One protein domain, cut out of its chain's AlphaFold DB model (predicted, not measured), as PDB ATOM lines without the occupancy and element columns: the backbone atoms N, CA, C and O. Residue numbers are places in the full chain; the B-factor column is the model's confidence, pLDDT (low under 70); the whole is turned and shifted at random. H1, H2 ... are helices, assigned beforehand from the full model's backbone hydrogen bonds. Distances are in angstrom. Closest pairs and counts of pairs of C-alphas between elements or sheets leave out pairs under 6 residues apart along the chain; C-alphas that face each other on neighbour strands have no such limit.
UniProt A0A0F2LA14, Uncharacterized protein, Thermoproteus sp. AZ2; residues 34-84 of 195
ATOM      1  N   MET A  34       3.159 -26.653 -33.884       82.12
ATOM      2  CA  MET A  34       1.839 -26.288 -34.409       82.12
ATOM      3  C   MET A  34       1.440 -27.127 -35.623       82.12
ATOM      4  O   MET A  34       0.268 -27.462 -35.754       82.12
ATOM      5  N   ALA A  35       2.383 -27.484 -36.497       83.56
ATOM      6  CA  ALA A  35       2.108 -28.325 -37.663       83.56
ATOM      7  C   ALA A  35       1.493 -29.694 -37.285       83.56
ATOM      8  O   ALA A  35       0.372 -29.973 -37.724       83.56
ATOM      9  N   PRO A  36       2.122 -30.519 -36.421       88.38
ATOM     10  CA  PRO A  36       1.517 -31.776 -35.984       88.38
ATOM     11  C   PRO A  36       0.246 -31.552 -35.152       88.38
ATOM     12  O   PRO A  36      -0.706 -32.318 -35.269       88.38
ATOM     13  N   ALA A  37       0.173 -30.478 -34.359       90.19
ATOM     14  CA  ALA A  37      -1.027 -30.159 -33.590       90.19
ATOM     15  C   ALA A  37      -2.232 -29.814 -34.486       90.19
ATOM     16  O   ALA A  37      -3.347 -30.230 -34.186       90.19
ATOM     17  N   ARG A  38      -2.032 -29.123 -35.619       90.12
ATOM     18  CA  ARG A  38      -3.103 -28.855 -36.601       90.12
ATOM     19  C   ARG A  38      -3.633 -30.141 -37.220       90.12
ATOM     20  O   ARG A  38      -4.843 -30.285 -37.361       90.12
ATOM     21  N   TYR A  39      -2.734 -31.063 -37.560       90.75
ATOM     22  CA  TYR A  39      -3.111 -32.381 -38.064       90.75
ATOM     23  C   TYR A  39      -3.962 -33.137 -37.033       90.75
ATOM     24  O   TYR A  39      -5.076 -33.560 -37.338       90.75
ATOM     25  N   LEU A  40      -3.489 -33.218 -35.785       93.00
ATOM     26  CA  LEU A  40      -4.207 -33.884 -34.694       93.00
ATOM     27  C   LEU A  40      -5.545 -33.203 -34.362       93.00
ATOM     28  O   LEU A  40      -6.514 -33.894 -34.069       93.00
ATOM     29  N   ALA A  41      -5.651 -31.877 -34.474       92.75
ATOM     30  CA  ALA A  41      -6.930 -31.176 -34.336       92.75
ATOM     31  C   ALA A  41      -7.937 -31.600 -35.419       92.75
ATOM     32  O   ALA A  41      -9.127 -31.724 -35.142       92.75
ATOM     33  N   GLY A  42      -7.474 -31.837 -36.651       92.38
ATOM     34  CA  GLY A  42      -8.303 -32.396 -37.721       92.38
ATOM     35  C   GLY A  42      -8.819 -33.795 -37.381       92.38
ATOM     36  O   GLY A  42     -10.009 -34.057 -37.536       92.38
ATOM     37  N   VAL A  43      -7.946 -34.652 -36.841       92.31
ATOM     38  CA  VAL A  43      -8.308 -35.998 -36.364       92.31
ATOM     39  C   VAL A  43      -9.350 -35.923 -35.244       92.31
ATOM     40  O   VAL A  43     -10.401 -36.548 -35.352       92.31
ATOM     41  N   ALA A  44      -9.120 -35.097 -34.221       94.19
ATOM     42  CA  ALA A  44     -10.046 -34.909 -33.102       94.19
ATOM     43  C   ALA A  44     -11.449 -34.479 -33.567       94.19
ATOM     44  O   ALA A  44     -12.457 -35.017 -33.112       94.19
ATOM     45  N   ARG A  45     -11.516 -33.533 -34.516       94.25
ATOM     46  CA  ARG A  45     -12.784 -33.068 -35.106       94.25
ATOM     47  C   ARG A  45     -13.486 -34.159 -35.903       94.25
ATOM     48  O   ARG A  45     -14.699 -34.285 -35.793       94.25
ATOM     49  N   ALA A  46     -12.739 -34.930 -36.690       93.50
ATOM     50  CA  ALA A  46     -13.294 -36.028 -37.475       93.50
ATOM     51  C   ALA A  46     -13.844 -37.153 -36.582       93.50
ATOM     52  O   ALA A  46     -14.883 -37.730 -36.887       93.50
ATOM     53  N   GLU A  47     -13.174 -37.436 -35.464       93.06
ATOM     54  CA  GLU A  47     -13.605 -38.432 -34.478       93.06
ATOM     55  C   GLU A  47     -14.696 -37.913 -33.524       93.06
ATOM     56  O   GLU A  47     -15.330 -38.707 -32.830       93.06
ATOM     57  N   GLY A  48     -14.911 -36.595 -33.458       93.00
ATOM     58  CA  GLY A  48     -15.832 -35.970 -32.505       93.00
ATOM     59  C   GLY A  48     -15.416 -36.158 -31.041       93.00
ATOM     60  O   GLY A  48     -16.274 -36.151 -30.158       93.00
ATOM     61  N   ARG A  49     -14.119 -36.363 -30.771       94.19
ATOM     62  CA  ARG A  49     -13.586 -36.654 -29.431       94.19
ATOM     63  C   ARG A  49     -12.264 -35.914 -29.185       94.19
ATOM     64  O   ARG A  49     -11.403 -35.923 -30.066       94.19
ATOM     65  N   PRO A  50     -12.050 -35.325 -27.990       96.00
ATOM     66  CA  PRO A  50     -10.785 -34.681 -27.653       96.00
ATOM     67  C   PRO A  50      -9.636 -35.687 -27.544       96.00
ATOM     68  O   PRO A  50      -9.818 -36.853 -27.172       96.00
ATOM     69  N   LEU A  51      -8.429 -35.207 -27.826       96.31
ATOM     70  CA  LEU A  51      -7.191 -35.967 -27.780       96.31
ATOM     71  C   LEU A  51      -6.326 -35.542 -26.592       96.31
ATOM     72  O   LEU A  51      -6.149 -34.354 -26.324       96.31
ATOM     73  N   TYR A  52      -5.734 -36.518 -25.913       95.06
ATOM     74  CA  TYR A  52      -4.745 -36.300 -24.863       95.06
ATOM     75  C   TYR A  52      -3.341 -36.575 -25.411       95.06
ATOM     76  O   TYR A  52      -3.015 -37.714 -25.746       95.06
ATOM     77  N   ALA A  53      -2.501 -35.543 -25.492       92.44
ATOM     78  CA  ALA A  53      -1.093 -35.682 -25.855       92.44
ATOM     79  C   ALA A  53      -0.214 -35.665 -24.595       92.44
ATOM     80  O   ALA A  53      -0.249 -34.702 -23.829       92.44
ATOM     81  N   GLU A  54       0.607 -36.701 -24.410       89.25
ATOM     82  CA  GLU A  54       1.519 -36.791 -23.261       89.25
ATOM     83  C   GLU A  54       2.592 -35.695 -23.274       89.25
ATOM     84  O   GLU A  54       2.958 -35.187 -22.216       89.25
ATOM     85  N   ASP A  55       3.078 -35.301 -24.460       86.12
ATOM     86  CA  ASP A  55       4.009 -34.177 -24.593       86.12
ATOM     87  C   ASP A  55       3.282 -32.863 -24.247       86.12
ATOM     88  O   ASP A  55       2.434 -32.405 -25.025       86.12
ATOM     89  N   PRO A  56       3.648 -32.179 -23.141       85.50
ATOM     90  CA  PRO A  56       2.990 -30.943 -22.733       85.50
ATOM     91  C   PRO A  56       3.100 -29.833 -23.780       85.50
ATOM     92  O   PRO A  56       2.246 -28.949 -23.835       85.50
ATOM     93  N   ARG A  57       4.154 -29.846 -24.607       83.25
ATOM     94  CA  ARG A  57       4.368 -28.856 -25.671       83.25
ATOM     95  C   ARG A  57       3.376 -29.067 -26.808       83.25
ATOM     96  O   ARG A  57       2.840 -28.087 -27.320       83.25
ATOM     97  N   LEU A  58       3.135 -30.325 -27.178       86.81
ATOM     98  CA  LEU A  58       2.156 -30.693 -28.197       86.81
ATOM     99  C   LEU A  58       0.728 -30.473 -27.690       86.81
ATOM    100  O   LEU A  58      -0.080 -29.908 -28.419       86.81
ATOM    101  N   ARG A  59       0.441 -30.828 -26.429       89.31
ATOM    102  CA  ARG A  59      -0.860 -30.572 -25.790       89.31
ATOM    103  C   ARG A  59      -1.214 -29.085 -25.796       89.31
ATOM    104  O   ARG A  59      -2.276 -28.727 -26.283       89.31
ATOM    105  N   ARG A  60      -0.292 -28.216 -25.359       88.62
ATOM    106  CA  ARG A  60      -0.487 -26.753 -25.402       88.62
ATOM    107  C   ARG A  60      -0.706 -26.231 -26.822       88.62
ATOM    108  O   ARG A  60      -1.502 -25.323 -27.021       88.62
ATOM    109  N   ALA A  61       0.007 -26.777 -27.809       88.94
ATOM    110  CA  ALA A  61      -0.179 -26.391 -29.205       88.94
ATOM    111  C   ALA A  61      -1.555 -26.823 -29.738       88.94
ATOM    112  O   ALA A  61      -2.200 -26.053 -30.443       88.94
ATOM    113  N   LEU A  62      -2.014 -28.026 -29.383       90.31
ATOM    114  CA  LEU A  62      -3.329 -28.539 -29.764       90.31
ATOM    115  C   LEU A  62      -4.453 -27.699 -29.150       90.31
ATOM    116  O   LEU A  62      -5.331 -27.245 -29.878       90.31
ATOM    117  N   GLU A  63      -4.367 -27.421 -27.849       90.75
ATOM    118  CA  GLU A  63      -5.307 -26.569 -27.114       90.75
ATOM    119  C   GLU A  63      -5.372 -25.151 -27.703       90.75
ATOM    120  O   GLU A  63      -6.456 -24.614 -27.916       90.75
ATOM    121  N   ALA A  64      -4.223 -24.569 -28.067       89.25
ATOM    122  CA  ALA A  64      -4.163 -23.251 -28.698       89.25
ATOM    123  C   ALA A  64      -4.799 -23.205 -30.102       89.25
ATOM    124  O   ALA A  64      -5.206 -22.138 -30.557       89.25
ATOM    125  N   ILE A  65      -4.858 -24.335 -30.815       88.44
ATOM    126  CA  ILE A  65      -5.498 -24.436 -32.139       88.44
ATOM    127  C   ILE A  65      -6.997 -24.712 -32.011       88.44
ATOM    128  O   ILE A  65      -7.785 -24.264 -32.846       88.44
ATOM    129  N   CYS A  66      -7.375 -25.525 -31.030       89.44
ATOM    130  CA  CYS A  66      -8.727 -26.010 -30.821       89.44
ATOM    131  C   CYS A  66      -8.868 -26.469 -29.367       89.44
ATOM    132  O   CYS A  66      -8.484 -27.592 -29.030       89.44
ATOM    133  N   SER A  67      -9.429 -25.610 -28.517       90.19
ATOM    134  CA  SER A  67      -9.619 -25.897 -27.091       90.19
ATOM    135  C   SER A  67     -10.446 -27.160 -26.865       90.19
ATOM    136  O   SER A  67     -10.103 -27.979 -26.023       90.19
ATOM    137  N   GLU A  68     -11.487 -27.374 -27.670       93.00
ATOM    138  CA  GLU A  68     -12.360 -28.546 -27.588       93.00
ATOM    139  C   GLU A  68     -11.734 -29.832 -28.153       93.00
ATOM    140  O   GLU A  68     -12.248 -30.925 -27.923       93.00
ATOM    141  N   CYS A  69     -10.617 -29.730 -28.883       92.31
ATOM    142  CA  CYS A  69      -9.902 -30.882 -29.430       92.31
ATOM    143  C   CYS A  69      -8.857 -31.445 -28.459       92.31
ATOM    144  O   CYS A  69      -8.329 -32.528 -28.716       92.31
ATOM    145  N   ALA A  70      -8.515 -30.723 -27.389       93.88
ATOM    146  CA  ALA A  70      -7.487 -31.113 -26.434       93.88
ATOM    147  C   ALA A  70      -8.114 -31.531 -25.100       93.88
ATOM    148  O   ALA A  70      -8.884 -30.790 -24.501       93.88
ATOM    149  N   ALA A  71      -7.745 -32.713 -24.615       93.94
ATOM    150  CA  ALA A  71      -8.021 -33.133 -23.248       93.94
ATOM    151  C   ALA A  71      -6.937 -32.586 -22.310       93.94
ATOM    152  O   ALA A  71      -5.739 -32.693 -22.613       93.94
ATOM    153  N   ALA A  72      -7.345 -32.017 -21.174       89.19
ATOM    154  CA  ALA A  72      -6.410 -31.474 -20.196       89.19
ATOM    155  C   ALA A  72      -5.704 -32.615 -19.451       89.19
ATOM    156  O   ALA A  72      -4.472 -32.610 -19.320       89.19
ATOM    157  N   GLU A  73      -6.473 -33.632 -19.056       90.88
ATOM    158  CA  GLU A  73      -6.006 -34.770 -18.274       90.88
ATOM    159  C   GLU A  73      -6.091 -36.107 -19.020       90.88
ATOM    160  O   GLU A  73      -6.864 -36.312 -19.964       90.88
ATOM    161  N   ALA A  74      -5.261 -37.052 -18.575       87.12
ATOM    162  CA  ALA A  74      -5.313 -38.419 -19.065       87.12
ATOM    163  C   ALA A  74      -6.661 -39.043 -18.669       87.12
ATOM    164  O   ALA A  74      -7.010 -39.082 -17.495       87.12
ATOM    165  N   GLY A  75      -7.410 -39.547 -19.653       88.19
ATOM    166  CA  GLY A  75      -8.731 -40.157 -19.448       88.19
ATOM    167  C   GLY A  75      -9.915 -39.292 -19.891       88.19
ATOM    168  O   GLY A  75     -10.968 -39.844 -20.195       88.19
ATOM    169  N   GLU A  76      -9.741 -37.976 -20.041       90.19
ATOM    170  CA  GLU A  76     -10.787 -37.074 -20.565       90.19
ATOM    171  C   GLU A  76     -10.920 -37.142 -22.098       90.19
ATOM    172  O   GLU A  76     -11.912 -36.708 -22.680       90.19
ATOM    173  N   GLY A  77      -9.917 -37.715 -22.767       90.00
ATOM    174  CA  GLY A  77      -9.843 -37.844 -24.218       90.00
ATOM    175  C   GLY A  77      -9.242 -39.170 -24.661       90.00
ATOM    176  O   GLY A  77      -9.010 -40.079 -23.862       90.00
ATOM    177  N   ARG A  78      -9.030 -39.325 -25.967       95.25
ATOM    178  CA  ARG A  78      -8.269 -40.452 -26.516       95.25
ATOM    179  C   ARG A  78      -6.781 -40.119 -26.446       95.25
ATOM    180  O   ARG A  78      -6.369 -39.066 -26.920       95.25
ATOM    181  N   ALA A  79      -5.975 -41.005 -25.873       94.62
ATOM    182  CA  ALA A  79      -4.530 -40.815 -25.859       94.62
ATOM    183  C   ALA A  79      -3.970 -40.838 -27.291       94.62
ATOM    184  O   ALA A  79      -4.317 -41.718 -28.084       94.62
ATOM    185  N   VAL A  80      -3.112 -39.868 -27.607       94.38
ATOM    186  CA  VAL A  80      -2.366 -39.821 -28.866       94.38
ATOM    187  C   VAL A  80      -1.137 -40.700 -28.715       94.38
ATOM    188  O   VAL A  80      -0.267 -40.438 -27.883       94.38
ATOM    189  N   SER A  81      -1.053 -41.741 -29.533       93.38
ATOM    190  CA  SER A  81       0.113 -42.617 -29.559       93.38
ATOM    191  C   SER A  81       1.323 -41.922 -30.188       93.38
ATOM    192  O   SER A  81       1.200 -41.024 -31.023       93.38
ATOM    193  N   ARG A  82       2.534 -42.389 -29.861       91.56
ATOM    194  CA  ARG A  82       3.763 -41.927 -30.530       91.56
ATOM    195  C   ARG A  82       3.676 -42.079 -32.055       91.56
ATOM    196  O   ARG A  82       4.140 -41.195 -32.769       91.56
ATOM    197  N   ALA A  83       3.088 -43.174 -32.542       93.62
ATOM    198  CA  ALA A  83       2.922 -43.433 -33.972       93.62
ATOM    199  C   ALA A  83       2.076 -42.344 -34.650       93.62
ATOM    200  O   ALA A  83       2.454 -41.838 -35.700       93.62
ATOM    201  N   GLU A  84       0.996 -41.896 -34.009       94.56
ATOM    202  CA  GLU A  84       0.181 -40.787 -34.519       94.56
ATOM    203  C   GLU A  84       0.929 -39.452 -34.516       94.56
ATOM    204  O   GLU A  84       0.746 -38.643 -35.421       94.56
TER     205      GLU A  84
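Overview. This is residues 34 to 84 of the 195 residues of an uncharacterized protein of Thermoproteus sp. AZ2 (UniProt A0A0F2LA14). Two helices, H1 and the shorter H2, pack across each other at a steep angle, and more than half of the printed part lies outside them. The link between the helices, residues 48 to 55, leads from the end of H1 back to H2; after H2 a long looping stretch, residues 66 to 84, comes round to pair briefly with this link. There are 51 residues printed, with H1 then H2 along the chain and no named strand; the class is all helix, though the helices hold just 24 of the 51 residues. The whole is compact and rounded, with a radius of gyration of the C-alphas of 9.1 A and spans of 24 by 22 by 21 A.

Along the chain. Find C-alpha 34 at (1.839, -26.288, -34.409); from there H1, residues 34 to 47, runs 19.6 A to C-alpha 47 at (-13.605, -38.432, -34.478). Look next at C-alpha 56 at (2.990, -30.943, -22.733), where H2, residues 56 to 65, begins; it measures 14.2 A.

Arrangement. Start from H1 and look at Ala 37: its C-alpha is 4.7 A from that of Leu 62, the closest pair between H1 and H2. The two helices touch, with 15 pairs of C-alphas within 8 A. They run the same way at a steep tilt of 67 degrees, only just short of about perpendicular. In H1 and H2 every O i to N i+4 pair is within hydrogen-bond range. Outside the helices, compare residues 51 to 52 with residues 78 to 79: they form a short parallel pairing.

Size, cuts and confidence. The C-alphas farthest apart, those of Ala 35 and Gly 75, are 24.3 A apart. The printed part has no cut, and the link from H1 to H2 is short. The mean pLDDT of the printed part is 91.0, and no printed residue is under 70.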